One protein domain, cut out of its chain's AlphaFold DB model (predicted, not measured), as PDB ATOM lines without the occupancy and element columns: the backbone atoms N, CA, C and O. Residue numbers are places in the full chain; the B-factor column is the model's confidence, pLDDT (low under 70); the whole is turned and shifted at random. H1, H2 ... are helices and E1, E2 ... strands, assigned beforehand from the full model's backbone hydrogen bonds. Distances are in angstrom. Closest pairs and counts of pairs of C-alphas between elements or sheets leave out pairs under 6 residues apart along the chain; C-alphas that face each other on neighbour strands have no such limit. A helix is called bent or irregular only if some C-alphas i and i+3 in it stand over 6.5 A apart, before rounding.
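What this domain is: This is residues 24 to 236 of the 237 residues of an uncharacterized protein of Nanohaloarchaea archaeon SG9 (UniProt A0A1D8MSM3). Two small parts made of strands and helix stand side by side, and the helical hairpin H5 and H6 runs along both of them. In the first part H1 covers one face of the three-stranded sheet E1 E3 E2; in the second H2 has the strand hairpin E4 and E5 on one side, with H4 crossing it on the other and H3 running alongside. H5 packs on H1 and H6 on H2 and H4, while residues 24 to 53 loop out beyond the first sheet, away from H1, and residues 208 to 213 stick out. The printed part has 213 residues with six named helices and five named strands, in the order E1 H1 E2 E3 H2 E4 E5 H3 H4 H5 H6; both sheets are antiparallel, and the class is mostly helix. The whole is compact, with a radius of gyration of the C-alphas of 17.3 A and spans of 53 by 35 by 31 A.

Where its parts are: Start at Lys 24 and pass residues 24 to 53, which hold no named element. Find C-alpha 54 at (-23.092, 36.243, -23.986), where strand E1, residues 54 to 58, begins. Helix H1 is residues 64 to 77, 20.4 A long; strands E2, residues 87 to 90, and E3, residues 95 to 99, follow. Helix H2, residues 114 to 127, runs 20.3 A from C-alpha 114 at (-36.417, 35.426, -48.889). Next come strands E4, residues 136 to 138, and E5, residues 143 to 145. Helix H3, residues 155 to 169, is irregular: C-alphas 165 and 168 are 9.4 A apart. Helix H4 is residues 172 to 185, 20.0 A long, and H5, residues 188 to 206, is the longest helix at 27.1 A. Helix H6, residues 225 to 235, ends at C-alpha 235, (-18.520, 40.997, -56.788).

How they stand to each other: Look first at E3, the inner strand, with edge strands E1 and E2 as antiparallel neighbours: N 55 and O 98 are 2.7 A apart, and N 88 and O 97 are 2.8 A apart, both within hydrogen-bond range. E2 and E3 form a hairpin. E1, H1 and E2 form a split strand-helix-strand unit, two strands running the same way with E3 between them, and its crossover is right-handed. H1 is on this sheet at a height of 9.5 A, over E3 and E2, in two layers, a helix on one face of a sheet. With residues 72 to 76 H1 touches H5, Ala 72 and Leu 195 being their closest C-alphas at 6.6 A, at a shallow tilt of 30 degrees, opposite ways. H2 is the hub, touching four helices. It only just touches H1, with 3 pairs of C-alphas within 8 A, the closest Ala 73 and Val 127 at 6.3 A. It touches H4 at a steep tilt of 61 degrees, with C-alphas 122 and 179 closest at 4.8 A. With residues 125 to 126 it touches H3, the C-alphas of Leu 125 and Ala 158 closest at 5.9 A, and with residues 125 to 127 it touches H6, the C-alphas of Val 127 and Ile 228 closest at 5.0 A. The closest C-alphas of H2 and E5 are those of Ser 116 and Val 143, 5.2 A. In the hairpin E4 and E5, N 144 and O 137 are 2.8 A apart, within hydrogen-bond range. H6 touches H4, with the C-alphas of Ser 180 and Phe 235 closest at 4.8 A. H5 and H6 form a helical hairpin at a shallow tilt of 13 degrees, their closest C-alphas Leu 195 and Ile 225 at 6.7 A. H3 and H5 are apart. Every O i to N i+4 pair is within hydrogen-bond range in H1, H2, H4 and H5, against 9 of 11 in H3 and 6 of 7 in H6.

The domain as a whole: Go from C-alpha 111 to C-alpha 210 for the two farthest apart, 53.2 A. The printed part has no cut. The long links are E3 to H2, with 14 residues, and H5 to H6, with 18, where residues 208 to 213 stand free. The mean pLDDT of the printed part is 73.2; 78 residues are under 70, among them residues 24 to 57 and 199 to 223.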
ATOM      1  N   LYS A  24     -13.119  31.206 -16.177       49.66
ATOM      2  CA  LYS A  24     -12.709  29.821 -15.903       49.66
ATOM      3  C   LYS A  24     -13.892  28.920 -15.528       49.66
ATOM      4  O   LYS A  24     -13.885  27.733 -15.842       49.66
ATOM      5  N   ASP A  25     -14.866  29.486 -14.818       53.06
ATOM      6  CA  ASP A  25     -16.019  28.774 -14.276       53.06
ATOM      7  C   ASP A  25     -17.264  28.907 -15.175       53.06
ATOM      8  O   ASP A  25     -18.285  28.278 -14.885       53.06
ATOM      9  N   LEU A  26     -17.187  29.669 -16.280       54.00
ATOM     10  CA  LEU A  26     -18.225  29.691 -17.309       54.00
ATOM     11  C   LEU A  26     -18.207  28.380 -18.069       54.00
ATOM     12  O   LEU A  26     -17.290  28.086 -18.838       54.00
ATOM     13  N   LYS A  27     -19.244  27.592 -17.828       49.00
ATOM     14  CA  LYS A  27     -19.481  26.341 -18.527       49.00
ATOM     15  C   LYS A  27     -20.458  26.581 -19.675       49.00
ATOM     16  O   LYS A  27     -21.421  27.329 -19.472       49.00
ATOM     17  N   PRO A  28     -20.263  25.911 -20.819       45.44
ATOM     18  CA  PRO A  28     -21.368  25.644 -21.727       45.44
ATOM     19  C   PRO A  28     -22.520  25.023 -20.923       45.44
ATOM     20  O   PRO A  28     -22.291  24.224 -20.007       45.44
ATOM     21  N   ARG A  29     -23.760  25.435 -21.169       38.84
ATOM     22  CA  ARG A  29     -24.932  24.813 -20.550       38.84
ATOM     23  C   ARG A  29     -25.130  23.447 -21.201       38.84
ATOM     24  O   ARG A  29     -25.106  23.357 -22.417       38.84
ATOM     25  N   ASP A  30     -25.347  22.411 -20.393       37.72
ATOM     26  CA  ASP A  30     -25.636  21.064 -20.899       37.72
ATOM     27  C   ASP A  30     -26.924  21.091 -21.745       37.72
ATOM     28  O   ASP A  30     -28.032  21.152 -21.199       37.72
ATOM     29  N   MET A  31     -26.775  21.053 -23.066       35.91
ATOM     30  CA  MET A  31     -27.787  20.566 -23.999       35.91
ATOM     31  C   MET A  31     -27.191  19.360 -24.725       35.91
ATOM     32  O   MET A  31     -25.984  19.305 -24.967       35.91
ATOM     33  N   ASP A  32     -28.017  18.338 -24.949       33.28
ATOM     34  CA  ASP A  32     -27.607  17.151 -25.693       33.28
ATOM     35  C   ASP A  32     -27.065  17.594 -27.063       33.28
ATOM     36  O   ASP A  32     -27.712  18.379 -27.742       33.28
ATOM     37  N   GLU A  33     -25.888  17.079 -27.434       34.09
ATOM     38  CA  GLU A  33     -25.205  17.303 -28.721       34.09
ATOM     39  C   GLU A  33     -24.557  18.687 -28.912       34.09
ATOM     40  O   GLU A  33     -25.038  19.511 -29.666       34.09
ATOM     41  N   GLY A  34     -23.388  18.914 -28.295       36.81
ATOM     42  CA  GLY A  34     -22.334  19.785 -28.858       36.81
ATOM     43  C   GLY A  34     -22.638  21.276 -29.045       36.81
ATOM     44  O   GLY A  34     -21.793  21.990 -29.577       36.81
ATOM     45  N   GLU A  35     -23.792  21.757 -28.598       38.25
ATOM     46  CA  GLU A  35     -24.274  23.094 -28.919       38.25
ATOM     47  C   GLU A  35     -24.171  24.079 -27.747       38.25
ATOM     48  O   GLU A  35     -24.168  23.743 -26.562       38.25
ATOM     49  N   VAL A  36     -24.025  25.334 -28.154       35.31
ATOM     50  CA  VAL A  36     -23.702  26.561 -27.421       35.31
ATOM     51  C   VAL A  36     -24.574  26.801 -26.165       35.31
ATOM     52  O   VAL A  36     -25.667  26.262 -26.017       35.31
ATOM     53  N   VAL A  37     -24.090  27.690 -25.276       42.78
ATOM     54  CA  VAL A  37     -24.832  28.742 -24.521       42.78
ATOM     55  C   VAL A  37     -24.469  28.772 -23.028       42.78
ATOM     56  O   VAL A  37     -24.718  27.825 -22.299       42.78
ATOM     57  N   GLY A  38     -23.994  29.915 -22.516       29.45
ATOM     58  CA  GLY A  38     -23.841  30.170 -21.079       29.45
ATOM     59  C   GLY A  38     -23.962  31.661 -20.763       29.45
ATOM     60  O   GLY A  38     -23.060  32.419 -21.078       29.45
ATOM     61  N   ILE A  39     -25.057  32.082 -20.120       34.22
ATOM     62  CA  ILE A  39     -25.313  33.492 -19.777       34.22
ATOM     63  C   ILE A  39     -24.501  33.868 -18.531       34.22
ATOM     64  O   ILE A  39     -24.761  33.334 -17.450       34.22
ATOM     65  N   ASN A  40     -23.589  34.837 -18.645       36.09
ATOM     66  CA  ASN A  40     -23.090  35.579 -17.488       36.09
ATOM     67  C   ASN A  40     -23.400  37.067 -17.652       36.09
ATOM     68  O   ASN A  40     -22.806  37.737 -18.485       36.09
ATOM     69  N   THR A  41     -24.334  37.566 -16.845       35.00
ATOM     70  CA  THR A  41     -24.721  38.982 -16.791       35.00
ATOM     71  C   THR A  41     -23.724  39.858 -16.029       35.00
ATOM     72  O   THR A  41     -23.872  41.075 -16.044       35.00
ATOM     73  N   ASP A  42     -22.736  39.256 -15.355       33.50
ATOM     74  CA  ASP A  42     -21.801  39.948 -14.456       33.50
ATOM     75  C   ASP A  42     -20.365  39.989 -15.008       33.50
ATOM     76  O   ASP A  42     -19.455  40.494 -14.345       33.50
ATOM     77  N   ALA A  43     -20.130  39.446 -16.205       36.91
ATOM     78  CA  ALA A  43     -18.856  39.606 -16.887       36.91
ATOM     79  C   ALA A  43     -18.879  40.933 -17.657       36.91
ATOM     80  O   ALA A  43     -19.586  41.052 -18.654       36.91
ATOM     81  N   GLU A  44     -18.093  41.920 -17.217       43.31
ATOM     82  CA  GLU A  44     -17.708  43.072 -18.045       43.31
ATOM     83  C   GLU A  44     -16.773  42.578 -19.163       43.31
ATOM     84  O   GLU A  44     -15.568  42.821 -19.173       43.31
ATOM     85  N   VAL A  45     -17.327  41.799 -20.088       44.94
ATOM     86  CA  VAL A  45     -16.740  41.579 -21.406       44.94
ATOM     87  C   VAL A  45     -17.076  42.863 -22.137       44.94
ATOM     88  O   VAL A  45     -18.253  43.200 -22.212       44.94
ATOM     89  N   GLY A  46     -16.083  43.653 -22.536       45.91
ATOM     90  CA  GLY A  46     -16.307  45.019 -23.016       45.91
ATOM     91  C   GLY A  46     -16.973  45.108 -24.398       45.91
ATOM     92  O   GLY A  46     -16.501  45.828 -25.277       45.91
ATOM     93  N   PHE A  47     -18.052  44.364 -24.604       53.88
ATOM     94  CA  PHE A  47     -18.976  44.556 -25.699       53.88
ATOM     95  C   PHE A  47     -19.623  45.938 -25.600       53.88
ATOM     96  O   PHE A  47     -19.793  46.493 -24.510       53.88
ATOM     97  N   ARG A  48     -19.957  46.534 -26.746       53.50
ATOM     98  CA  ARG A  48     -20.530  47.890 -26.804       53.50
ATOM     99  C   ARG A  48     -21.953  47.940 -26.246       53.50
ATOM    100  O   ARG A  48     -22.447  49.022 -25.927       53.50
ATOM    101  N   SER A  49     -22.620  46.796 -26.151       53.12
ATOM    102  CA  SER A  49     -23.980  46.632 -25.652       53.12
ATOM    103  C   SER A  49     -23.995  46.379 -24.138       53.12
ATOM    104  O   SER A  49     -23.804  45.263 -23.655       53.12
ATOM    105  N   ASP A  50     -24.286  47.435 -23.369       49.34
ATOM    106  CA  ASP A  50     -24.517  47.340 -21.921       49.34
ATOM    107  C   ASP A  50     -25.608  46.289 -21.614       49.34
ATOM    108  O   ASP A  50     -26.777  46.457 -21.972       49.34
ATOM    109  N   GLY A  51     -25.235  45.212 -20.914       51.59
ATOM    110  CA  GLY A  51     -26.156  44.143 -20.508       51.59
ATOM    111  C   GLY A  51     -26.447  43.086 -21.577       51.59
ATOM    112  O   GLY A  51     -27.430  42.351 -21.435       51.59
ATOM    113  N   ALA A  52     -25.621  42.994 -22.625       55.41
ATOM    114  CA  ALA A  52     -25.670  41.885 -23.568       55.41
ATOM    115  C   ALA A  52     -25.560  40.540 -22.839       55.41
ATOM    116  O   ALA A  52     -24.727  40.345 -21.950       55.41
ATOM    117  N   LYS A  53     -26.410  39.589 -23.225       61.28
ATOM    118  CA  LYS A  53     -26.164  38.192 -22.878       61.28
ATOM    119  C   LYS A  53     -25.074  37.668 -23.807       61.28
ATOM    120  O   LYS A  53     -24.931  38.141 -24.930       61.28
ATOM    121  N   ILE A  54     -24.297  36.718 -23.313       63.03
ATOM    122  CA  ILE A  54     -23.092  36.243 -23.986       63.03
ATOM    123  C   ILE A  54     -23.218  34.740 -24.194       63.03
ATOM    124  O   ILE A  54     -23.663  34.010 -23.309       63.03
ATOM    125  N   TYR A  55     -22.806  34.293 -25.367       65.12
ATOM    126  CA  TYR A  55     -22.596  32.907 -25.727       65.12
ATOM    127  C   TYR A  55     -21.122  32.554 -25.573       65.12
ATOM    128  O   TYR A  55     -20.251  33.337 -25.934       65.12
ATOM    129  N   VAL A  56     -20.844  31.375 -25.022       65.31
ATOM    130  CA  VAL A  56     -19.482  30.889 -24.778       65.31
ATOM    131  C   VAL A  56     -19.299  29.577 -25.525       65.31
ATOM    132  O   VAL A  56     -20.096  28.656 -25.330       65.31
ATOM    133  N   LYS A  57     -18.245  29.494 -26.337       69.56
ATOM    134  CA  LYS A  57     -17.800  28.287 -27.041       69.56
ATOM    135  C   LYS A  57     -16.401  27.925 -26.551       69.56
ATOM    136  O   LYS A  57     -15.514  28.780 -26.544       69.56
ATOM    137  N   ASP A  58     -16.226  26.689 -26.091       70.12
ATOM    138  CA  ASP A  58     -14.899  26.162 -25.770       70.12
ATOM    139  C   ASP A  58     -14.174  25.846 -27.084       70.12
ATOM    140  O   ASP A  58     -14.767  25.274 -27.990       70.12
ATOM    141  N   VAL A  59     -12.906  26.243 -27.187       67.19
ATOM    142  CA  VAL A  59     -12.072  26.008 -28.370       67.19
ATOM    143  C   VAL A  59     -11.107  24.883 -28.050       67.19
ATOM    144  O   VAL A  59     -10.173  25.046 -27.247       67.19
ATOM    145  N   GLU A  60     -11.289  23.730 -28.682       66.31
ATOM    146  CA  GLU A  60     -10.358  22.627 -28.491       66.31
ATOM    147  C   GLU A  60      -9.000  22.920 -29.129       66.31
ATOM    148  O   GLU A  60      -8.895  23.643 -30.112       66.31
ATOM    149  N   SER A  61      -7.955  22.307 -28.562       56.72
ATOM    150  CA  SER A  61      -6.652  22.004 -29.177       56.72
ATOM    151  C   SER A  61      -6.453  22.308 -30.664       56.72
ATOM    152  O   SER A  61      -5.564  23.038 -31.095       56.72
ATOM    153  N   SER A  62      -7.264  21.589 -31.427       54.28
ATOM    154  CA  SER A  62      -7.219  21.399 -32.869       54.28
ATOM    155  C   SER A  62      -8.042  22.418 -33.654       54.28
ATOM    156  O   SER A  62      -8.098  22.315 -34.872       54.28
ATOM    157  N   GLU A  63      -8.669  23.375 -32.974       61.12
ATOM    158  CA  GLU A  63      -9.652  24.312 -33.528       61.12
ATOM    159  C   GLU A  63      -9.148  25.765 -33.493       61.12
ATOM    160  O   GLU A  63      -9.933  26.710 -33.517       61.12
ATOM    161  N   ASP A  64      -7.825  25.975 -33.452       62.78
ATOM    162  CA  ASP A  64      -7.226  27.318 -33.553       62.78
ATOM    163  C   ASP A  64      -7.671  28.032 -34.857       62.78
ATOM    164  O   ASP A  64      -7.797  29.259 -34.886       62.78
ATOM    165  N   ASP A  65      -7.990  27.267 -35.908       64.62
ATOM    166  CA  ASP A  65      -8.520  27.779 -37.176       64.62
ATOM    167  C   ASP A  65      -9.940  28.357 -37.028       64.62
ATOM    168  O   ASP A  65     -10.248  29.376 -37.643       64.62
ATOM    169  N   THR A  66     -10.768  27.791 -36.145       68.94
ATOM    170  CA  THR A  66     -12.125  28.271 -35.834       68.94
ATOM    171  C   THR A  66     -12.105  29.681 -35.245       68.94
ATOM    172  O   THR A  66     -12.865  30.555 -35.657       68.94
ATOM    173  N   VAL A  67     -11.171  29.952 -34.327       69.38
ATOM    174  CA  VAL A  67     -11.006  31.282 -33.712       69.38
ATOM    175  C   VAL A  67     -10.675  32.336 -34.765       69.38
ATOM    176  O   VAL A  67     -11.279  33.410 -34.785       69.38
ATOM    177  N   GLN A  68      -9.729  32.029 -35.654       71.62
ATOM    178  CA  GLN A  68      -9.340  32.943 -36.727       71.62
ATOM    179  C   GLN A  68     -10.487  33.172 -37.714       71.62
ATOM    180  O   GLN A  68     -10.662  34.300 -38.181       71.62
ATOM    181  N   SER A  69     -11.292  32.141 -37.985       77.19
ATOM    182  CA  SER A  69     -12.475  32.263 -38.830       77.19
ATOM    183  C   SER A  69     -13.493  33.252 -38.256       77.19
ATOM    184  O   SER A  69     -13.872  34.210 -38.937       77.19
ATOM    185  N   HIS A  70     -13.852  33.122 -36.975       75.12
ATOM    186  CA  HIS A  70     -14.761  34.072 -36.331       75.12
ATOM    187  C   HIS A  70     -14.205  35.501 -36.327       75.12
ATOM    188  O   HIS A  70     -14.924  36.439 -36.675       75.12
ATOM    189  N   ILE A  71     -12.922  35.682 -35.987       76.00
ATOM    190  CA  ILE A  71     -12.263  36.999 -35.984       76.00
ATOM    191  C   ILE A  71     -12.322  37.651 -37.369       76.00
ATOM    192  O   ILE A  71     -12.717  38.813 -37.483       76.00
ATOM    193  N   ALA A  72     -11.987  36.910 -38.428       78.38
ATOM    194  CA  ALA A  72     -12.026  37.422 -39.795       78.38
ATOM    195  C   ALA A  72     -13.450  37.801 -40.234       78.38
ATOM    196  O   ALA A  72     -13.640  38.855 -40.848       78.38
ATOM    197  N   ALA A  73     -14.449  36.986 -39.883       80.75
ATOM    198  CA  ALA A  73     -15.850  37.276 -40.165       80.75
ATOM    199  C   ALA A  73     -16.346  38.528 -39.431       80.75
ATOM    200  O   ALA A  73     -17.013  39.368 -40.030       80.75
ATOM    201  N   HIS A  74     -15.969  38.706 -38.163       81.25
ATOM    202  CA  HIS A  74     -16.335  39.899 -37.404       81.25
ATOM    203  C   HIS A  74     -15.634  41.164 -37.925       81.25
ATOM    204  O   HIS A  74     -16.276  42.209 -38.032       81.25
ATOM    205  N   ILE A  75     -14.347  41.086 -38.310       82.88
ATOM    206  CA  ILE A  75     -13.669  42.192 -39.014       82.88
ATOM    207  C   ILE A  75     -14.483  42.568 -40.247       82.88
ATOM    208  O   ILE A  75     -14.859  43.725 -40.392       82.88
ATOM    209  N   TYR A  76     -14.802  41.593 -41.100       84.56
ATOM    210  CA  TYR A  76     -15.607  41.822 -42.293       84.56
ATOM    211  C   TYR A  76     -16.970  42.464 -41.979       84.56
ATOM    212  O   TYR A  76     -17.336  43.446 -42.626       84.56
ATOM    213  N   GLY A  77     -17.673  41.978 -40.952       83.81
ATOM    214  CA  GLY A  77     -18.946  42.523 -40.475       83.81
ATOM    215  C   GLY A  77     -18.888  44.019 -40.149       83.81
ATOM    216  O   GLY A  77     -19.809  44.760 -40.482       83.81
ATOM    217  N   ASN A  78     -17.764  44.511 -39.613       83.75
ATOM    218  CA  ASN A  78     -17.558  45.939 -39.333       83.75
ATOM    219  C   ASN A  78     -17.436  46.815 -40.598       83.75
ATOM    220  O   ASN A  78     -17.540  48.043 -40.506       83.75
ATOM    221  N   HIS A  79     -17.212  46.213 -41.769       87.19
ATOM    222  CA  HIS A  79     -17.121  46.912 -43.054       87.19
ATOM    223  C   HIS A  79     -18.428  46.909 -43.854       87.19
ATOM    224  O   HIS A  79     -18.470  47.508 -44.929       87.19
ATOM    225  N   ILE A  80     -19.491  46.287 -43.342       83.12
ATOM    226  CA  ILE A  80     -20.821  46.299 -43.955       83.12
ATOM    227  C   ILE A  80     -21.854  46.874 -42.977       83.12
ATOM    228  O   ILE A  80     -21.693  46.773 -41.763       83.12
ATOM    229  N   PRO A  81     -22.946  47.486 -43.463       71.69
ATOM    230  CA  PRO A  81     -24.072  47.881 -42.626       71.69
ATOM    231  C   PRO A  81     -24.900  46.639 -42.249       71.69
ATOM    232  O   PRO A  81     -26.025  46.456 -42.721       71.69
ATOM    233  N   SER A  82     -24.312  45.767 -41.432       69.25
ATOM    234  CA  SER A  82     -24.933  44.588 -40.826       69.25
ATOM    235  C   SER A  82     -24.817  44.687 -39.307       69.25
ATOM    236  O   SER A  82     -23.914  45.341 -38.782       69.25
ATOM    237  N   VAL A  83     -25.756  44.074 -38.592       66.25
ATOM    238  CA  VAL A  83     -25.611  43.868 -37.148       66.25
ATOM    239  C   VAL A  83     -25.013  42.481 -36.978       66.25
ATOM    240  O   VAL A  83     -25.741  41.502 -36.839       66.25
ATOM    241  N   THR A  84     -23.690  42.402 -37.061       67.06
ATOM    242  CA  THR A  84     -22.929  41.182 -36.782       67.06
ATOM    243  C   THR A  84     -22.753  41.059 -35.266       67.06
ATOM    244  O   THR A  84     -22.491  42.084 -34.630       67.06
ATOM    245  N   PRO A  85     -22.889  39.861 -34.667       70.50
ATOM    246  CA  PRO A  85     -22.597  39.687 -33.249       70.50
ATOM    247  C   PRO A  85     -21.184  40.177 -32.928       70.50
ATOM    248  O   PRO A  85     -20.225  39.905 -33.665       70.50
ATOM    249  N   GLU A  86     -21.045  40.897 -31.817       72.50
ATOM    250  CA  GLU A  86     -19.722  41.167 -31.275       72.50
ATOM    251  C   GLU A  86     -19.085  39.868 -30.791       72.50
ATOM    252  O   GLU A  86     -19.750  39.007 -30.215       72.50
ATOM    253  N   ILE A  87     -17.787  39.717 -31.043       70.62
ATOM    254  CA  ILE A  87     -17.037  38.547 -30.599       70.62
ATOM    255  C   ILE A  87     -15.790  38.968 -29.832       70.62
ATOM    256  O   ILE A  87     -15.190  40.014 -30.085       70.62
ATOM    257  N   SER A  88     -15.381  38.128 -28.896       69.00
ATOM    258  CA  SER A  88     -14.118  38.242 -28.182       69.00
ATOM    259  C   SER A  88     -13.519  36.850 -28.002       69.00
ATOM    260  O   SER A  88     -14.246  35.863 -27.905       69.00
ATOM    261  N   TYR A  89     -12.193  36.755 -27.985       68.62
ATOM    262  CA  TYR A  89     -11.478  35.500 -27.781       68.62
ATOM    263  C   TYR A  89     -10.604  35.594 -26.530       68.62
ATOM    264  O   TYR A  89      -9.787  36.503 -26.391       68.62
ATOM    265  N   ASP A  90     -10.774  34.631 -25.629       66.56
ATOM    266  CA  ASP A  90      -9.966  34.466 -24.430       66.56
ATOM    267  C   ASP A  90      -8.955  33.334 -24.647       66.56
ATOM    268  O   ASP A  90      -9.297  32.152 -24.561       66.56
ATOM    269  N   ASP A  91      -7.695  33.692 -24.908       60.25
ATOM    270  CA  ASP A  91      -6.617  32.717 -25.124       60.25
ATOM    271  C   ASP A  91      -6.230  31.950 -23.850       60.25
ATOM    272  O   ASP A  91      -5.840  30.781 -23.911       60.25
ATOM    273  N   ALA A  92      -6.367  32.575 -22.673       59.75
ATOM    274  CA  ALA A  92      -5.980  31.961 -21.405       59.75
ATOM    275  C   ALA A  92      -6.875  30.762 -21.063       59.75
ATOM    276  O   ALA A  92      -6.402  29.779 -20.482       59.75
ATOM    277  N   TYR A  93      -8.153  30.837 -21.443       63.88
ATOM    278  CA  TYR A  93      -9.132  29.771 -21.237       63.88
ATOM    279  C   TYR A  93      -9.587  29.081 -22.525       63.88
ATOM    280  O   TYR A  93     -10.380  28.147 -22.426       63.88
ATOM    281  N   ARG A  94      -9.065  29.491 -23.689       67.44
ATOM    282  CA  ARG A  94      -9.454  29.010 -25.023       67.44
ATOM    283  C   ARG A  94     -10.968  29.081 -25.235       67.44
ATOM    284  O   ARG A  94     -11.615  28.062 -25.462       67.44
ATOM    285  N   LYS A  95     -11.544  30.276 -25.110       71.69
ATOM    286  CA  LYS A  95     -12.991  30.492 -25.263       71.69
ATOM    287  C   LYS A  95     -13.279  31.568 -26.292       71.69
ATOM    288  O   LYS A  95     -12.656  32.624 -26.260       71.69
ATOM    289  N   ILE A  96     -14.270  31.329 -27.142       73.69
ATOM    290  CA  ILE A  96     -14.895  32.380 -27.946       73.69
ATOM    291  C   ILE A  96     -16.142  32.845 -27.200       73.69
ATOM    292  O   ILE A  96     -16.979  32.040 -26.788       73.69
ATOM    293  N   LEU A  97     -16.235  34.153 -27.002       72.75
ATOM    294  CA  LEU A  97     -17.371  34.852 -26.429       72.75
ATOM    295  C   LEU A  97     -18.089  35.562 -27.573       72.75
ATOM    296  O   LEU A  97     -17.449  36.307 -28.308       72.75
ATOM    297  N   MET A  98     -19.391  35.350 -27.730       74.06
ATOM    298  CA  MET A  98     -20.196  35.985 -28.776       74.06
ATOM    299  C   MET A  98     -21.406  36.675 -28.156       74.06
ATOM    300  O   MET A  98     -22.024  36.136 -27.240       74.06
ATOM    301  N   GLU A  99     -21.758  37.857 -28.639       72.94
ATOM    302  CA  GLU A  99     -22.978  38.553 -28.242       72.94
ATOM    303  C   GLU A  99     -24.225  37.734 -28.609       72.94
ATOM    304  O   GLU A  99     -24.339  37.192 -29.713       72.94
ATOM    305  N   GLU A 100     -25.187  37.649 -27.685       72.19
ATOM    306  CA  GLU A 100     -26.490  37.062 -27.972       72.19
ATOM    307  C   GLU A 100     -27.302  37.959 -28.890       72.19
ATOM    308  O   GLU A 100     -27.735  39.053 -28.527       72.19
ATOM    309  N   MET A 101     -27.571  37.427 -30.075       74.19
ATOM    310  CA  MET A 101     -28.421  38.070 -31.055       74.19
ATOM    311  C   MET A 101     -29.886  37.697 -30.802       74.19
ATOM    312  O   MET A 101     -30.190  36.522 -30.584       74.19
ATOM    313  N   PRO A 102     -30.817  38.668 -30.828       73.06
ATOM    314  CA  PRO A 102     -32.236  38.369 -30.714       73.06
ATOM    315  C   PRO A 102     -32.711  37.631 -31.968       73.06
ATOM    316  O   PRO A 102     -32.437  38.084 -33.078       73.06
ATOM    317  N   GLY A 103     -33.456  36.543 -31.796       77.62
ATOM    318  CA  GLY A 103     -34.073  35.810 -32.898       77.62
ATOM    319  C   GLY A 103     -34.380  34.357 -32.550       77.62
ATOM    320  O   GLY A 103     -34.073  33.891 -31.452       77.62
ATOM    321  N   GLU A 104     -34.993  33.664 -33.500       80.50
ATOM    322  CA  GLU A 104     -35.237  32.222 -33.467       80.50
ATOM    323  C   GLU A 104     -34.427  31.550 -34.579       80.50
ATOM    324  O   GLU A 104     -34.246  32.128 -35.651       80.50
ATOM    325  N   PHE A 105     -33.915  30.345 -34.327       81.19
ATOM    326  CA  PHE A 105     -33.249  29.563 -35.367       81.19
ATOM    327  C   PHE A 105     -34.222  29.250 -36.502       81.19
ATOM    328  O   PHE A 105     -35.410  29.008 -36.276       81.19
ATOM    329  N   ILE A 106     -33.718  29.284 -37.732       80.50
ATOM    330  CA  ILE A 106     -34.539  29.008 -38.909       80.50
ATOM    331  C   ILE A 106     -34.581  27.499 -39.148       80.50
ATOM    332  O   ILE A 106     -33.624  26.923 -39.659       80.50
ATOM    333  N   ASP A 107     -35.715  26.887 -38.808       72.00
ATOM    334  CA  ASP A 107     -35.986  25.470 -39.082       72.00
ATOM    335  C   ASP A 107     -36.521  25.240 -40.511       72.00
ATOM    336  O   ASP A 107     -36.247  24.205 -41.120       72.00
ATOM    337  N   ASP A 108     -37.272  26.207 -41.057       80.44
ATOM    338  CA  ASP A 108     -37.808  26.195 -42.425       80.44
ATOM    339  C   ASP A 108     -37.557  27.543 -43.120       80.44
ATOM    340  O   ASP A 108     -38.148  28.579 -42.802       80.44
ATOM    341  N   TYR A 109     -36.668  27.524 -44.111       76.25
ATOM    342  CA  TYR A 109     -36.237  28.708 -44.850       76.25
ATOM    343  C   TYR A 109     -37.332  29.302 -45.738       76.25
ATOM    344  O   TYR A 109     -37.217  30.458 -46.144       76.25
ATOM    345  N   GLN A 110     -38.401  28.561 -46.040       79.62
ATOM    346  CA  GLN A 110     -39.510  29.072 -46.848       79.62
ATOM    347  C   GLN A 110     -40.424  30.011 -46.052       79.62
ATOM    348  O   GLN A 110     -41.163  30.800 -46.647       79.62
ATOM    349  N   GLU A 111     -40.357  29.968 -44.719       82.81
ATOM    350  CA  GLU A 111     -41.197  30.781 -43.835       82.81
ATOM    351  C   GLU A 111     -40.613  32.172 -43.539       82.81
ATOM    352  O   GLU A 111     -41.304  33.029 -42.982       82.81
ATOM    353  N   VAL A 112     -39.372  32.440 -43.962       86.31
ATOM    354  CA  VAL A 112     -38.694  33.726 -43.743       86.31
ATOM    355  C   VAL A 112     -38.704  34.627 -44.980       86.31
ATOM    356  O   VAL A 112     -38.934  34.196 -46.114       86.31
ATOM    357  N   ASP A 113     -38.431  35.920 -44.767       89.94
ATOM    358  CA  ASP A 113     -38.253  36.873 -45.863       89.94
ATOM    359  C   ASP A 113     -37.073  36.450 -46.749       89.94
ATOM    360  O   ASP A 113     -35.905  36.553 -46.369       89.94
ATOM    361  N   GLN A 114     -37.395  36.001 -47.964       90.25
ATOM    362  CA  GLN A 114     -36.417  35.426 -48.889       90.25
ATOM    363  C   GLN A 114     -35.289  36.394 -49.219       90.25
ATOM    364  O   GLN A 114     -34.137  35.990 -49.343       90.25
ATOM    365  N   ARG A 115     -35.585  37.692 -49.329       92.19
ATOM    366  CA  ARG A 115     -34.550  38.684 -49.613       92.19
ATOM    367  C   ARG A 115     -33.561  38.807 -48.454       92.19
ATOM    368  O   ARG A 115     -32.361  38.890 -48.707       92.19
ATOM    369  N   SER A 116     -34.051  38.835 -47.219       91.88
ATOM    370  CA  SER A 116     -33.216  38.907 -46.019       91.88
ATOM    371  C   SER A 116     -32.371  37.648 -45.853       91.88
ATOM    372  O   SER A 116     -31.173  37.764 -45.610       91.88
ATOM    373  N   LEU A 117     -32.949  36.468 -46.099       92.19
ATOM    374  CA  LEU A 117     -32.204  35.208 -46.113       92.19
ATOM    375  C   LEU A 117     -31.082  35.225 -47.162       92.19
ATOM    376  O   LEU A 117     -29.932  34.958 -46.832       92.19
ATOM    377  N   HIS A 118     -31.373  35.617 -48.406       94.31
ATOM    378  CA  HIS A 118     -30.352  35.686 -49.460       94.31
ATOM    379  C   HIS A 118     -29.271  36.732 -49.161       94.31
ATOM    380  O   HIS A 118     -28.115  36.523 -49.518       94.31
ATOM    381  N   ARG A 119     -29.609  37.839 -48.482       93.25
ATOM    382  CA  ARG A 119     -28.609  38.805 -47.999       93.25
ATOM    383  C   ARG A 119     -27.706  38.187 -46.925       93.25
ATOM    384  O   ARG A 119     -26.498  38.379 -47.000       93.25
ATOM    385  N   ALA A 120     -28.258  37.427 -45.980       92.00
ATOM    386  CA  ALA A 120     -27.480  36.728 -44.954       92.00
ATOM    387  C   ALA A 120     -26.567  35.642 -45.555       92.00
ATOM    388  O   ALA A 120     -25.392  35.551 -45.205       92.00
ATOM    389  N   ILE A 121     -27.074  34.862 -46.518       93.62
ATOM    390  CA  ILE A 121     -26.279  33.877 -47.268       93.62
ATOM    391  C   ILE A 121     -25.174  34.580 -48.065       93.62
ATOM    392  O   ILE A 121     -24.036  34.121 -48.066       93.62
ATOM    393  N   ALA A 122     -25.474  35.712 -48.710       94.75
ATOM    394  CA  ALA A 122     -24.483  36.502 -49.435       94.75
ATOM    395  C   ALA A 122     -23.359  37.016 -48.521       94.75
ATOM    396  O   ALA A 122     -22.205  37.057 -48.939       94.75
ATOM    397  N   GLU A 123     -23.674  37.380 -47.276       93.38
ATOM    398  CA  GLU A 123     -22.673  37.776 -46.284       93.38
ATOM    399  C   GLU A 123     -21.687  36.631 -46.001       93.38
ATOM    400  O   GLU A 123     -20.476  36.812 -46.158       93.38
ATOM    401  N   LYS A 124     -22.206  35.434 -45.691       92.56
ATOM    402  CA  LYS A 124     -21.413  34.208 -45.501       92.56
ATOM    403  C   LYS A 124     -20.623  33.816 -46.757       92.56
ATOM    404  O   LYS A 124     -19.443  33.479 -46.668       92.56
ATOM    405  N   LEU A 125     -21.214  33.960 -47.944       94.81
ATOM    406  CA  LEU A 125     -20.546  33.706 -49.223       94.81
ATOM    407  C   LEU A 125     -19.318  34.605 -49.429       94.81
ATOM    408  O   LEU A 125     -18.273  34.138 -49.886       94.81
ATOM    409  N   LEU A 126     -19.427  35.897 -49.106       94.31
ATOM    410  CA  LEU A 126     -18.347  36.865 -49.318       94.31
ATOM    411  C   LEU A 126     -17.156  36.615 -48.391       94.31
ATOM    412  O   LEU A 126     -16.013  36.757 -48.826       94.31
ATOM    413  N   VAL A 127     -17.402  36.162 -47.159       91.94
ATOM    414  CA  VAL A 127     -16.329  35.688 -46.271       91.94
ATOM    415  C   VAL A 127     -15.861  34.273 -46.607       91.94
ATOM    416  O   VAL A 127     -14.885  33.812 -46.029       91.94
ATOM    417  N   GLY A 128     -16.489  33.592 -47.568       91.88
ATOM    418  CA  GLY A 128     -16.120  32.238 -47.968       91.88
ATOM    419  C   GLY A 128     -16.438  31.201 -46.897       91.88
ATOM    420  O   GLY A 128     -15.631  30.303 -46.675       91.88
ATOM    421  N   ASP A 129     -17.553  31.367 -46.193       91.38
ATOM    422  CA  ASP A 129     -18.055  30.373 -45.252       91.38
ATOM    423  C   ASP A 129     -18.623  29.160 -45.999       91.38
ATOM    424  O   ASP A 129     -19.179  29.282 -47.098       91.38
ATOM    425  N   CYS A 130     -18.475  27.989 -45.391       88.75
ATOM    426  CA  CYS A 130     -19.015  26.723 -45.873       88.75
ATOM    427  C   CYS A 130     -20.001  26.085 -44.893       88.75
ATOM    428  O   CYS A 130     -20.566  25.043 -45.226       88.75
ATOM    429  N   ASP A 131     -20.223  26.695 -43.728       85.56
ATOM    430  CA  ASP A 131     -21.131  26.170 -42.720       85.56
ATOM    431  C   ASP A 131     -22.428  26.992 -42.627       85.56
ATOM    432  O   ASP A 131     -22.487  28.084 -42.053       85.56
ATOM    433  N   TYR A 132     -23.489  26.466 -43.242       82.06
ATOM    434  CA  TYR A 132     -24.769  27.164 -43.410       82.06
ATOM    435  C   TYR A 132     -25.911  26.569 -42.567       82.06
ATOM    436  O   TYR A 132     -26.877  27.268 -42.266       82.06
ATOM    437  N   GLY A 133     -25.830  25.297 -42.168       78.56
ATOM    438  CA  GLY A 133     -26.921  24.625 -41.454       78.56
ATOM    439  C   GLY A 133     -27.044  25.110 -40.010       78.56
ATOM    440  O   GLY A 133     -26.063  25.093 -39.288       78.56
ATOM    441  N   GLY A 134     -28.236  25.545 -39.585       76.25
ATOM    442  CA  GLY A 134     -28.460  26.020 -38.207       76.25
ATOM    443  C   GLY A 134     -27.817  27.376 -37.884       76.25
ATOM    444  O   GLY A 134     -27.936  27.869 -36.769       76.25
ATOM    445  N   ASN A 135     -27.202  28.027 -38.873       84.31
ATOM    446  CA  ASN A 135     -26.338  29.191 -38.675       84.31
ATOM    447  C   ASN A 135     -27.017  30.516 -39.049       84.31
ATOM    448  O   ASN A 135     -26.377  31.488 -39.462       84.31
ATOM    449  N   PHE A 136     -28.343  30.559 -38.913       86.00
ATOM    450  CA  PHE A 136     -29.150  31.737 -39.199       86.00
ATOM    451  C   PHE A 136     -30.242  31.932 -38.152       86.00
ATOM    452  O   PHE A 136     -30.939  30.989 -37.775       86.00
ATOM    453  N   LEU A 137     -30.426  33.187 -37.744       85.62
ATOM    454  CA  LEU A 137     -31.512  33.609 -36.869       85.62
ATOM    455  C   LEU A 137     -32.515  34.458 -37.646       85.62
ATOM    456  O   LEU A 137     -32.139  35.438 -38.291       85.62
ATOM    457  N   ALA A 138     -33.796  34.119 -37.543       85.50
ATOM    458  CA  ALA A 138     -34.891  34.996 -37.925       85.50
ATOM    459  C   ALA A 138     -35.186  35.973 -36.783       85.50
ATOM    460  O   ALA A 138     -35.425  35.574 -35.643       85.50
ATOM    461  N   THR A 139     -35.186  37.263 -37.097       85.06
ATOM    462  CA  THR A 139     -35.586  38.334 -36.182       85.06
ATOM    463  C   THR A 139     -36.914  38.940 -36.633       85.06
ATOM    464  O   THR A 139     -37.415  38.645 -37.718       85.06
ATOM    465  N   ASP A 140     -37.475  39.851 -35.835       79.25
ATOM    466  CA  ASP A 140     -38.672  40.616 -36.222       79.25
ATOM    467  C   ASP A 140     -38.472  41.465 -37.499       79.25
ATOM    468  O   ASP A 140     -39.447  41.961 -38.072       79.25
ATOM    469  N   TYR A 141     -37.221  41.685 -37.927       81.00
ATOM    470  CA  TYR A 141     -36.873  42.638 -38.985       81.00
ATOM    471  C   TYR A 141     -36.096  42.029 -40.153       81.00
ATOM    472  O   TYR A 141     -36.200  42.540 -41.268       81.00
ATOM    473  N   ASP A 142     -35.285  41.003 -39.903       88.44
ATOM    474  CA  ASP A 142     -34.322  40.461 -40.860       88.44
ATOM    475  C   ASP A 142     -33.912  39.020 -40.519       88.44
ATOM    476  O   ASP A 142     -34.300  38.460 -39.496       88.44
ATOM    477  N   VAL A 143     -33.123  38.417 -41.409       89.19
ATOM    478  CA  VAL A 143     -32.400  37.169 -41.156       89.19
ATOM    479  C   VAL A 143     -30.941  37.524 -40.921       89.19
ATOM    480  O   VAL A 143     -30.371  38.307 -41.683       89.19
ATOM    481  N   ARG A 144     -30.340  36.949 -39.879       86.25
ATOM    482  CA  ARG A 144     -28.964  37.240 -39.475       86.25
ATOM    483  C   ARG A 144     -28.104  35.990 -39.547       86.25
ATOM    484  O   ARG A 144     -28.498  34.980 -38.962       86.25
ATOM    485  N   PRO A 145     -26.951  36.045 -40.228       86.94
ATOM    486  CA  PRO A 145     -25.965  34.986 -40.121       86.94
ATOM    487  C   PRO A 145     -25.365  34.990 -38.710       86.94
ATOM    488  O   PRO A 145     -25.073  36.039 -38.132       86.94
ATOM    489  N   ILE A 146     -25.200  33.799 -38.159       80.88
ATOM    490  CA  ILE A 146     -24.449  33.529 -36.936       80.88
ATOM    491  C   ILE A 146     -23.499  32.372 -37.214       80.88
ATOM    492  O   ILE A 146     -23.675  31.679 -38.210       80.88
ATOM    493  N   ASP A 147     -22.532  32.179 -36.321       77.06
ATOM    494  CA  ASP A 147     -21.509  31.135 -36.405       77.06
ATOM    495  C   ASP A 147     -20.653  31.199 -37.690       77.06
ATOM    496  O   ASP A 147     -21.150  31.200 -38.807       77.06
ATOM    497  N   TYR A 148     -19.336  31.295 -37.556       81.50
ATOM    498  CA  TYR A 148     -18.428  31.508 -38.688       81.50
ATOM    499  C   TYR A 148     -17.219  30.588 -38.560       81.50
ATOM    500  O   TYR A 148     -16.078  31.030 -38.667       81.50
ATOM    501  N   ASP A 149     -17.464  29.306 -38.310       77.56
ATOM    502  CA  ASP A 149     -16.410  28.316 -38.090       77.56
ATOM    503  C   ASP A 149     -15.558  28.044 -39.340       77.56
ATOM    504  O   ASP A 149     -14.354  27.781 -39.244       77.56
ATOM    505  N   MET A 150     -16.158  28.118 -40.535       82.94
ATOM    506  CA  MET A 150     -15.562  27.599 -41.771       82.94
ATOM    507  C   MET A 150     -15.273  28.662 -42.841       82.94
ATOM    508  O   MET A 150     -15.382  28.376 -44.034       82.94
ATOM    509  N   VAL A 151     -14.862  29.872 -42.447       86.19
ATOM    510  CA  VAL A 151     -14.632  30.980 -43.396       86.19
ATOM    511  C   VAL A 151     -13.302  30.920 -44.158       86.19
ATOM    512  O   VAL A 151     -12.381  30.149 -43.875       86.19
ATOM    513  N   GLY A 152     -13.203  31.805 -45.151       85.00
ATOM    514  CA  GLY A 152     -12.039  32.054 -45.989       85.00
ATOM    515  C   GLY A 152     -11.881  31.057 -47.137       85.00
ATOM    516  O   GLY A 152     -10.844  31.046 -47.807       85.00
ATOM    517  N   ARG A 153     -12.854  30.183 -47.387       89.81
ATOM    518  CA  ARG A 153     -12.818  29.316 -48.566       89.81
ATOM    519  C   ARG A 153     -12.947  30.157 -49.832       89.81
ATOM    520  O   ARG A 153     -13.458  31.280 -49.830       89.81
ATOM    521  N   ASP A 154     -12.403  29.643 -50.925       91.69
ATOM    522  CA  ASP A 154     -12.563  30.305 -52.212       91.69
ATOM    523  C   ASP A 154     -14.035  30.281 -52.651       91.69
ATOM    524  O   ASP A 154     -14.825  29.440 -52.215       91.69
ATOM    525  N   LEU A 155     -14.392  31.211 -53.536       92.56
ATOM    526  CA  LEU A 155     -15.768  31.397 -53.977       92.56
ATOM    527  C   LEU A 155     -16.409  30.132 -54.567       92.56
ATOM    528  O   LEU A 155     -17.619  29.968 -54.447       92.56
ATOM    529  N   VAL A 156     -15.636  29.257 -55.220       93.50
ATOM    530  CA  VAL A 156     -16.183  28.023 -55.805       93.50
ATOM    531  C   VAL A 156     -16.598  27.079 -54.687       93.50
ATOM    532  O   VAL A 156     -17.751  26.662 -54.650       93.50
ATOM    533  N   THR A 157     -15.699  26.831 -53.735       92.56
ATOM    534  CA  THR A 157     -15.969  25.973 -52.573       92.56
ATOM    535  C   THR A 157     -17.149  26.491 -51.737       92.56
ATOM    536  O   THR A 157     -18.017  25.714 -51.343       92.56
ATOM    537  N   ALA A 158     -17.229  27.805 -51.502       91.56
ATOM    538  CA  ALA A 158     -18.344  28.402 -50.765       91.56
ATOM    539  C   ALA A 158     -19.686  28.248 -51.508       91.56
ATOM    540  O   ALA A 158     -20.692  27.910 -50.889       91.56
ATOM    541  N   LYS A 159     -19.706  28.420 -52.840       92.94
ATOM    542  CA  LYS A 159     -20.913  28.188 -53.653       92.94
ATOM    543  C   LYS A 159     -21.354  26.727 -53.642       92.94
ATOM    544  O   LYS A 159     -22.531  26.470 -53.436       92.94
ATOM    545  N   GLU A 160     -20.425  25.782 -53.778       93.44
ATOM    546  CA  GLU A 160     -20.741  24.347 -53.709       93.44
ATOM    547  C   GLU A 160     -21.380  23.957 -52.364       93.44
ATOM    548  O   GLU A 160     -22.272  23.104 -52.322       93.44
ATOM    549  N   ALA A 161     -20.962  24.595 -51.264       91.50
ATOM    550  CA  ALA A 161     -21.573  24.402 -49.951       91.50
ATOM    551  C   ALA A 161     -23.013  24.944 -49.891       91.50
ATOM    552  O   ALA A 161     -23.899  24.242 -49.403       91.50
ATOM    553  N   ILE A 162     -23.267  26.139 -50.444       91.62
ATOM    554  CA  ILE A 162     -24.625  26.699 -50.547       91.62
ATOM    555  C   ILE A 162     -25.511  25.794 -51.404       91.62
ATOM    556  O   ILE A 162     -26.614  25.462 -50.981       91.62
ATOM    557  N   ASP A 163     -25.032  25.355 -52.568       90.88
ATOM    558  CA  ASP A 163     -25.787  24.486 -53.477       90.88
ATOM    559  C   ASP A 163     -26.119  23.144 -52.815       90.88
ATOM    560  O   ASP A 163     -27.216  22.614 -52.976       90.88
ATOM    561  N   THR A 164     -25.192  22.592 -52.026       91.19
ATOM    562  CA  THR A 164     -25.426  21.355 -51.264       91.19
ATOM    563  C   THR A 164     -26.508  21.538 -50.202       91.19
ATOM    564  O   THR A 164     -27.260  20.603 -49.923       91.19
ATOM    565  N   TRP A 165     -26.581  22.726 -49.605       87.31
ATOM    566  CA  TRP A 165     -27.498  23.031 -48.514       87.31
ATOM    567  C   TRP A 165     -28.895  23.460 -48.999       87.31
ATOM    568  O   TRP A 165     -29.885  22.897 -48.542       87.31
ATOM    569  N   MET A 166     -28.983  24.397 -49.948       85.00
ATOM    570  CA  MET A 166     -30.246  24.935 -50.485       85.00
ATOM    571  C   MET A 166     -30.787  24.140 -51.678       85.00
ATOM    572  O   MET A 166     -31.989  24.169 -51.947       85.00
ATOM    573  N   GLY A 167     -29.920  23.454 -52.427       85.06
ATOM    574  CA  GLY A 167     -30.299  22.752 -53.651       85.06
ATOM    575  C   GLY A 167     -31.047  23.650 -54.640       85.06
ATOM    576  O   GLY A 167     -30.645  24.780 -54.912       85.06
ATOM    577  N   ASP A 168     -32.170  23.145 -55.152       83.00
ATOM    578  CA  ASP A 168     -33.014  23.835 -56.138       83.00
ATOM    579  C   ASP A 168     -33.795  25.039 -55.558       83.00
ATOM    580  O   ASP A 168     -34.486  25.735 -56.304       83.00
ATOM    581  N   GLU A 169     -33.737  25.279 -54.241       83.38
ATOM    582  CA  GLU A 169     -34.463  26.376 -53.577       83.38
ATOM    583  C   GLU A 169     -33.712  27.716 -53.630       83.38
ATOM    584  O   GLU A 169     -34.284  28.762 -53.316       83.38
ATOM    585  N   LEU A 170     -32.445  27.708 -54.054       86.81
ATOM    586  CA  LEU A 170     -31.630  28.910 -54.159       86.81
ATOM    587  C   LEU A 170     -31.987  29.738 -55.403       86.81
ATOM    588  O   LEU A 170     -31.828  29.291 -56.540       86.81
ATOM    589  N   ASP A 171     -32.369  31.002 -55.207       93.12
ATOM    590  CA  ASP A 171     -32.418  31.980 -56.296       93.12
ATOM    591  C   ASP A 171     -31.013  32.569 -56.507       93.12
ATOM    592  O   ASP A 171     -30.600  33.535 -55.856       93.12
ATOM    593  N   GLU A 172     -30.252  31.972 -57.431       93.44
ATOM    594  CA  GLU A 172     -28.891  32.413 -57.758       93.44
ATOM    595  C   GLU A 172     -28.823  33.876 -58.226       93.44
ATOM    596  O   GLU A 172     -27.842  34.574 -57.946       93.44
ATOM    597  N   GLU A 173     -29.827  34.371 -58.959       94.88
ATOM    598  CA  GLU A 173     -29.827  35.755 -59.446       94.88
ATOM    599  C   GLU A 173     -29.989  36.722 -58.270       94.88
ATOM    600  O   GLU A 173     -29.261  37.718 -58.165       94.88
ATOM    601  N   LEU A 174     -30.899  36.402 -57.347       94.94
ATOM    602  CA  LEU A 174     -31.087  37.146 -56.109       94.94
ATOM    603  C   LEU A 174     -29.839  37.098 -55.222       94.94
ATOM    604  O   LEU A 174     -29.408  38.157 -54.758       94.94
ATOM    605  N   LEU A 175     -29.241  35.917 -55.026       95.31
ATOM    606  CA  LEU A 175     -28.020  35.745 -54.235       95.31
ATOM    607  C   LEU A 175     -26.881  36.607 -54.787       95.31
ATOM    608  O   LEU A 175     -26.316  37.422 -54.059       95.31
ATOM    609  N   ASN A 176     -26.570  36.473 -56.082       95.88
ATOM    610  CA  ASN A 176     -25.481  37.230 -56.701       95.88
ATOM    611  C   ASN A 176     -25.748  38.744 -56.630       95.88
ATOM    612  O   ASN A 176     -24.823  39.521 -56.407       95.88
ATOM    613  N   ARG A 177     -27.010  39.177 -56.757       96.06
ATOM    614  CA  ARG A 177     -27.378  40.591 -56.625       96.06
ATOM    615  C   ARG A 177     -27.157  41.130 -55.213       96.06
ATOM    616  O   ARG A 177     -26.690  42.259 -55.077       96.06
ATOM    617  N   GLU A 178     -27.537  40.393 -54.170       95.62
ATOM    618  CA  GLU A 178     -27.296  40.839 -52.791       95.62
ATOM    619  C   GLU A 178     -25.800  40.774 -52.434       95.62
ATOM    620  O   GLU A 178     -25.311  41.693 -51.778       95.62
ATOM    621  N   ALA A 179     -25.054  39.794 -52.960       95.56
ATOM    622  CA  ALA A 179     -23.596  39.728 -52.832       95.56
ATOM    623  C   ALA A 179     -22.895  40.931 -53.487       95.56
ATOM    624  O   ALA A 179     -22.046  41.553 -52.853       95.56
ATOM    625  N   SER A 180     -23.291  41.332 -54.701       96.56
ATOM    626  CA  SER A 180     -22.772  42.551 -55.338       96.56
ATOM    627  C   SER A 180     -23.044  43.807 -54.516       96.56
ATOM    628  O   SER A 180     -22.133  44.599 -54.304       96.56
ATOM    629  N   LYS A 181     -24.262  43.976 -53.982       94.50
ATOM    630  CA  LYS A 181     -24.581  45.141 -53.136       94.50
ATOM    631  C   LYS A 181     -23.719  45.198 -51.878       94.50
ATOM    632  O   LYS A 181     -23.206  46.259 -51.550       94.50
ATOM    633  N   LEU A 182     -23.564  44.069 -51.184       93.56
ATOM    634  CA  LEU A 182     -22.710  43.991 -49.999       93.56
ATOM    635  C   LEU A 182     -21.253  44.293 -50.357       93.56
ATOM    636  O   LEU A 182     -20.617  45.110 -49.701       93.56
ATOM    637  N   ALA A 183     -20.735  43.698 -51.432       94.12
ATOM    638  CA  ALA A 183     -19.364  43.927 -51.869       94.12
ATOM    639  C   ALA A 183     -19.103  45.392 -52.263       94.12
ATOM    640  O   ALA A 183     -18.025  45.913 -51.985       94.12
ATOM    641  N   GLU A 184     -20.070  46.078 -52.879       94.44
ATOM    642  CA  GLU A 184     -19.992  47.512 -53.195       94.44
ATOM    643  C   GLU A 184     -19.962  48.409 -51.944       94.44
ATOM    644  O   GLU A 184     -19.373  49.491 -51.984       94.44
ATOM    645  N   GLU A 185     -20.572  47.973 -50.837       91.06
ATOM    646  CA  GLU A 185     -20.582  48.692 -49.553       91.06
ATOM    647  C   GLU A 185     -19.229  48.588 -48.816       91.06
ATOM    648  O   GLU A 185     -18.897  49.464 -48.015       91.06
ATOM    649  N   VAL A 186     -18.418  47.569 -49.125       92.00
ATOM    650  CA  VAL A 186     -17.127  47.304 -48.473       92.00
ATOM    651  C   VAL A 186     -16.005  48.182 -49.038       92.00
ATOM    652  O   VAL A 186     -15.617  48.070 -50.207       92.00
ATOM    653  N   ASP A 187     -15.359  48.975 -48.174       93.12
ATOM    654  CA  ASP A 187     -14.039  49.542 -48.482       93.12
ATOM    655  C   ASP A 187     -12.978  48.435 -48.419       93.12
ATOM    656  O   ASP A 187     -12.400  48.141 -47.371       93.12
ATOM    657  N   ILE A 188     -12.708  47.825 -49.575       92.00
ATOM    658  CA  ILE A 188     -11.788  46.690 -49.702       92.00
ATOM    659  C   ILE A 188     -10.367  46.998 -49.215       92.00
ATOM    660  O   ILE A 188      -9.645  46.086 -48.816       92.00
ATOM    661  N   ARG A 189      -9.932  48.267 -49.253       91.62
ATOM    662  CA  ARG A 189      -8.592  48.647 -48.782       91.62
ATOM    663  C   ARG A 189      -8.551  48.724 -47.266       91.62
ATOM    664  O   ARG A 189      -7.568  48.271 -46.688       91.62
ATOM    665  N   ALA A 190      -9.596  49.282 -46.655       90.81
ATOM    666  CA  ALA A 190      -9.742  49.281 -45.206       90.81
ATOM    667  C   ALA A 190      -9.860  47.841 -44.686       90.81
ATOM    668  O   ALA A 190      -9.100  47.458 -43.809       90.81
ATOM    669  N   LEU A 191     -10.699  47.008 -45.312       90.12
ATOM    670  CA  LEU A 191     -10.827  45.592 -44.955       90.12
ATOM    671  C   LEU A 191      -9.490  44.840 -45.048       90.12
ATOM    672  O   LEU A 191      -9.120  44.104 -44.139       90.12
ATOM    673  N   GLU A 192      -8.740  45.024 -46.142       90.12
ATOM    674  CA  GLU A 192      -7.425  44.393 -46.302       90.12
ATOM    675  C   GLU A 192      -6.431  44.844 -45.228       90.12
ATOM    676  O   GLU A 192      -5.649  44.026 -44.735       90.12
ATOM    677  N   GLN A 193      -6.440  46.129 -44.876       87.56
ATOM    678  CA  GLN A 193      -5.594  46.647 -43.811       87.56
ATOM    679  C   GLN A 193      -5.950  45.991 -42.471       87.56
ATOM    680  O   GLN A 193      -5.052  45.484 -41.801       87.56
ATOM    681  N   ASP A 194      -7.233  45.935 -42.130       83.81
ATOM    682  CA  ASP A 194      -7.722  45.465 -40.833       83.81
ATOM    683  C   ASP A 194      -7.470  43.962 -40.652       83.81
ATOM    684  O   ASP A 194      -6.909  43.545 -39.639       83.81
ATOM    685  N   LEU A 195      -7.742  43.152 -41.683       83.12
ATOM    686  CA  LEU A 195      -7.434  41.715 -41.677       83.12
ATOM    687  C   LEU A 195      -5.925  41.438 -41.528       83.12
ATOM    688  O   LEU A 195      -5.520  40.505 -40.831       83.12
ATOM    689  N   ARG A 196      -5.063  42.232 -42.181       81.56
ATOM    690  CA  ARG A 196      -3.598  42.057 -42.107       81.56
ATOM    691  C   ARG A 196      -3.014  42.543 -40.778       81.56
ATOM    692  O   ARG A 196      -2.063  41.931 -40.282       81.56
ATOM    693  N   GLU A 197      -3.543  43.631 -40.219       75.81
ATOM    694  CA  GLU A 197      -3.175  44.124 -38.885       75.81
ATOM    695  C   GLU A 197      -3.481  43.058 -37.827       75.81
ATOM    696  O   GLU A 197      -2.599  42.723 -37.035       75.81
ATOM    697  N   GLU A 198      -4.662  42.441 -37.895       72.69
ATOM    698  CA  GLU A 198      -5.067  41.385 -36.966       72.69
ATOM    699  C   GLU A 198      -4.184  40.139 -37.065       72.69
ATOM    700  O   GLU A 198      -3.680  39.637 -36.059       72.69
ATOM    701  N   LYS A 199      -3.889  39.685 -38.290       68.81
ATOM    702  CA  LYS A 199      -2.941  38.583 -38.504       68.81
ATOM    703  C   LYS A 199      -1.587  38.863 -37.844       68.81
ATOM    704  O   LYS A 199      -1.021  37.995 -37.183       68.81
ATOM    705  N   THR A 200      -1.086  40.091 -37.978       62.53
ATOM    706  CA  THR A 200       0.201  40.503 -37.396       62.53
ATOM    707  C   THR A 200       0.153  40.523 -35.862       62.53
ATOM    708  O   THR A 200       1.129  40.145 -35.204       62.53
ATOM    709  N   LEU A 201      -0.967  40.957 -35.272       59.09
ATOM    710  CA  LEU A 201      -1.174  40.933 -33.823       59.09
ATOM    711  C   LEU A 201      -1.189  39.493 -33.298       59.09
ATOM    712  O   LEU A 201      -0.405  39.185 -32.397       59.09
ATOM    713  N   ASN A 202      -1.948  38.592 -33.926       59.84
ATOM    714  CA  ASN A 202      -2.001  37.174 -33.552       59.84
ATOM    715  C   ASN A 202      -0.636  36.472 -33.653       59.84
ATOM    716  O   ASN A 202      -0.234  35.736 -32.742       59.84
ATOM    717  N   GLU A 203       0.137  36.752 -34.705       55.75
ATOM    718  CA  GLU A 203       1.512  36.254 -34.851       55.75
ATOM    719  C   GLU A 203       2.440  36.808 -33.753       55.75
ATOM    720  O   GLU A 203       3.276  36.091 -33.199       55.75
ATOM    721  N   THR A 204       2.284  38.079 -33.376       50.62
ATOM    722  CA  THR A 204       3.094  38.709 -32.319       50.62
ATOM    723  C   THR A 204       2.777  38.139 -30.934       50.62
ATOM    724  O   THR A 204       3.676  38.011 -30.103       50.62
ATOM    725  N   TRP A 205       1.517  37.790 -30.675       46.66
ATOM    726  CA  TRP A 205       1.054  37.250 -29.392       46.66
ATOM    727  C   TRP A 205       1.474  35.794 -29.210       46.66
ATOM    728  O   TRP A 205       1.993  35.434 -28.154       46.66
ATOM    729  N   SER A 206       1.379  34.999 -30.276       49.38
ATOM    730  CA  SER A 206       1.848  33.607 -30.306       49.38
ATOM    731  C   SER A 206       3.340  33.469 -29.969       49.38
ATOM    732  O   SER A 206       3.758  32.472 -29.394       49.38
ATOM    733  N   ASN A 207       4.143  34.496 -30.267       44.56
ATOM    734  CA  ASN A 207       5.585  34.522 -30.005       44.56
ATOM    735  C   ASN A 207       5.977  35.003 -28.590       44.56
ATOM    736  O   ASN A 207       7.163  34.993 -28.261       44.56
ATOM    737  N   ARG A 208       5.031  35.468 -27.758       42.31
ATOM    738  CA  ARG A 208       5.314  36.001 -26.405       42.31
ATOM    739  C   ARG A 208       5.151  34.983 -25.279       42.31
ATOM    740  O   ARG A 208       5.592  35.255 -24.164       42.31
ATOM    741  N   ASP A 209       4.558  33.826 -25.548       47.59
ATOM    742  CA  ASP A 209       4.442  32.745 -24.571       47.59
ATOM    743  C   ASP A 209       5.694  31.849 -24.612       47.59
ATOM    744  O   ASP A 209       5.681  30.739 -25.135       47.59
ATOM    745  N   GLU A 210       6.808  32.344 -24.054       43.41
ATOM    746  CA  GLU A 210       8.103  31.632 -23.973       43.41
ATOM    747  C   GLU A 210       8.046  30.318 -23.155       43.41
ATOM    748  O   GLU A 210       9.041  29.597 -23.058       43.41
ATOM    749  N   SER A 211       6.902  30.008 -22.528       47.56
ATOM    750  CA  SER A 211       6.681  28.775 -21.764       47.56
ATOM    751  C   SER A 211       6.132  27.617 -22.601       47.56
ATOM    752  O   SER A 211       6.139  26.469 -22.143       47.56
ATOM    753  N   ARG A 212       5.685  27.904 -23.827       49.00
ATOM    754  CA  ARG A 212       5.221  26.916 -24.798       49.00
ATOM    755  C   ARG A 212       6.347  26.604 -25.780       49.00
ATOM    756  O   ARG A 212       7.086  27.494 -26.192       49.00
ATOM    757  N   ASP A 213       6.497  25.325 -26.122       42.09
ATOM    758  CA  ASP A 213       7.368  24.909 -27.224       42.09
ATOM    759  C   ASP A 213       6.877  25.666 -28.471       42.09
ATOM    760  O   ASP A 213       5.687  25.554 -28.787       42.09
ATOM    761  N   PRO A 214       7.704  26.512 -29.114       40.22
ATOM    762  CA  PRO A 214       7.287  27.288 -30.267       40.22
ATOM    763  C   PRO A 214       7.201  26.333 -31.453       40.22
ATOM    764  O   PRO A 214       8.064  26.321 -32.332       40.22
ATOM    765  N   GLU A 215       6.168  25.495 -31.480       40.72
ATOM    766  CA  GLU A 215       5.720  24.988 -32.757       40.72
ATOM    767  C   GLU A 215       5.310  26.222 -33.562       40.72
ATOM    768  O   GLU A 215       4.519  27.039 -33.072       40.72
ATOM    769  N   PRO A 216       5.901  26.436 -34.748       40.28
ATOM    770  CA  PRO A 216       5.451  27.504 -35.609       40.28
ATOM    771  C   PRO A 216       3.958  27.283 -35.801       40.28
ATOM    772  O   PRO A 216       3.542  26.271 -36.367       40.28
ATOM    773  N   ARG A 217       3.149  28.238 -35.336       44.47
ATOM    774  CA  ARG A 217       1.780  28.417 -35.812       44.47
ATOM    775  C   ARG A 217       1.855  28.890 -37.271       44.47
ATOM    776  O   ARG A 217       1.336  29.933 -37.629       44.47
ATOM    777  N   ASP A 218       2.473  28.072 -38.119       38.97
ATOM    778  CA  ASP A 218       2.224  28.002 -39.558       38.97
ATOM    779  C   ASP A 218       0.874  27.292 -39.809       38.97
ATOM    780  O   ASP A 218       0.622  26.769 -40.894       38.97
ATOM    781  N   GLY A 219       0.004  27.265 -38.786       35.94
ATOM    782  CA  GLY A 219      -1.364  26.787 -38.822       35.94
ATOM    783  C   GLY A 219      -2.129  27.614 -39.830       35.94
ATOM    784  O   GLY A 219      -2.487  28.765 -39.592       35.94
ATOM    785  N   LEU A 220      -2.244  27.026 -41.012       38.44
ATOM    786  CA  LEU A 220      -3.103  27.427 -42.097       38.44
ATOM    787  C   LEU A 220      -4.444  27.920 -41.556       38.44
ATOM    788  O   LEU A 220      -5.326  27.105 -41.308       38.44
ATOM    789  N   PHE A 221      -4.621  29.246 -41.544       46.09
ATOM    790  CA  PHE A 221      -5.904  29.876 -41.847       46.09
ATOM    791  C   PHE A 221      -6.648  28.930 -42.803       46.09
ATOM    792  O   PHE A 221      -6.171  28.701 -43.924       46.09
ATOM    793  N   HIS A 222      -7.753  28.317 -42.364       44.88
ATOM    794  CA  HIS A 222      -8.498  27.362 -43.197       44.88
ATOM    795  C   HIS A 222      -8.909  27.982 -44.543       44.88
ATOM    796  O   HIS A 222      -9.123  27.277 -45.535       44.88
ATOM    797  N   GLY A 223      -8.905  29.308 -44.604       54.09
ATOM    798  CA  GLY A 223      -9.038  30.080 -45.805       54.09
ATOM    799  C   GLY A 223      -8.223  31.365 -45.778       54.09
ATOM    800  O   GLY A 223      -8.200  32.066 -44.780       54.09
ATOM    801  N   SER A 224      -7.505  31.691 -46.852       71.00
ATOM    802  CA  SER A 224      -6.626  32.865 -46.845       71.00
ATOM    803  C   SER A 224      -7.437  34.154 -46.646       71.00
ATOM    804  O   SER A 224      -8.482  34.318 -47.269       71.00
ATOM    805  N   ILE A 225      -6.916  35.129 -45.888       83.75
ATOM    806  CA  ILE A 225      -7.338  36.543 -46.001       83.75
ATOM    807  C   ILE A 225      -7.459  36.933 -47.483       83.75
ATOM    808  O   ILE A 225      -8.391  37.627 -47.881       83.75
ATOM    809  N   ASP A 226      -6.557  36.422 -48.325       86.56
ATOM    810  CA  ASP A 226      -6.590  36.647 -49.767       86.56
ATOM    811  C   ASP A 226      -7.850  36.076 -50.436       86.56
ATOM    812  O   ASP A 226      -8.312  36.664 -51.407       86.56
ATOM    813  N   ASN A 227      -8.426  34.980 -49.934       90.06
ATOM    814  CA  ASN A 227      -9.683  34.426 -50.439       90.06
ATOM    815  C   ASN A 227     -10.863  35.315 -50.057       90.06
ATOM    816  O   ASN A 227     -11.644  35.640 -50.939       90.06
ATOM    817  N   ILE A 228     -10.953  35.789 -48.807       90.56
ATOM    818  CA  ILE A 228     -11.988  36.760 -48.400       90.56
ATOM    819  C   ILE A 228     -11.912  37.995 -49.308       90.56
ATOM    820  O   ILE A 228     -12.889  38.390 -49.941       90.56
ATOM    821  N   LEU A 229     -10.713  38.564 -49.461       92.38
ATOM    822  CA  LEU A 229     -10.499  39.723 -50.327       92.38
ATOM    823  C   LEU A 229     -10.798  39.418 -51.801       92.38
ATOM    824  O   LEU A 229     -11.330  40.273 -52.509       92.38
ATOM    825  N   SER A 230     -10.444  38.229 -52.287       93.00
ATOM    826  CA  SER A 230     -10.720  37.794 -53.658       93.00
ATOM    827  C   SER A 230     -12.217  37.613 -53.900       93.00
ATOM    828  O   SER A 230     -12.706  38.040 -54.945       93.00
ATOM    829  N   ASN A 231     -12.942  37.029 -52.945       94.56
ATOM    830  CA  ASN A 231     -14.385  36.831 -53.009       94.56
ATOM    831  C   ASN A 231     -15.087  38.188 -53.079       94.56
ATOM    832  O   ASN A 231     -15.844  38.421 -54.014       94.56
ATOM    833  N   VAL A 232     -14.755  39.129 -52.187       94.31
ATOM    834  CA  VAL A 232     -15.319  40.491 -52.232       94.31
ATOM    835  C   VAL A 232     -15.019  41.176 -53.568       94.31
ATOM    836  O   VAL A 232     -15.926  41.697 -54.215       94.31
ATOM    837  N   ARG A 233     -13.768  41.125 -54.045       95.31
ATOM    838  CA  ARG A 233     -13.378  41.721 -55.338       95.31
ATOM    839  C   ARG A 233     -14.146  41.132 -56.518       95.31
ATOM    840  O   ARG A 233     -14.466  41.874 -57.441       95.31
ATOM    841  N   ALA A 234     -14.458  39.836 -56.490       94.81
ATOM    842  CA  ALA A 234     -15.198  39.174 -57.562       94.81
ATOM    843  C   ALA A 234     -16.607  39.760 -57.775       94.81
ATOM    844  O   ALA A 234     -17.141  39.640 -58.875       94.81
ATOM    845  N   PHE A 235     -17.175  40.418 -56.759       94.75
ATOM    846  CA  PHE A 235     -18.520  40.997 -56.788       94.75
ATOM    847  C   PHE A 235     -18.560  42.531 -56.919       94.75
ATOM    848  O   PHE A 235     -19.651  43.084 -57.039       94.75
ATOM    849  N   GLN A 236     -17.413  43.223 -56.962       91.31
ATOM    850  CA  GLN A 236     -17.321  44.689 -57.138       91.31
ATOM    851  C   GLN A 236     -17.300  45.145 -58.622       91.31
ATOM    852  O   GLN A 236     -16.735  46.197 -58.940       91.31
TER     853      GLN A 236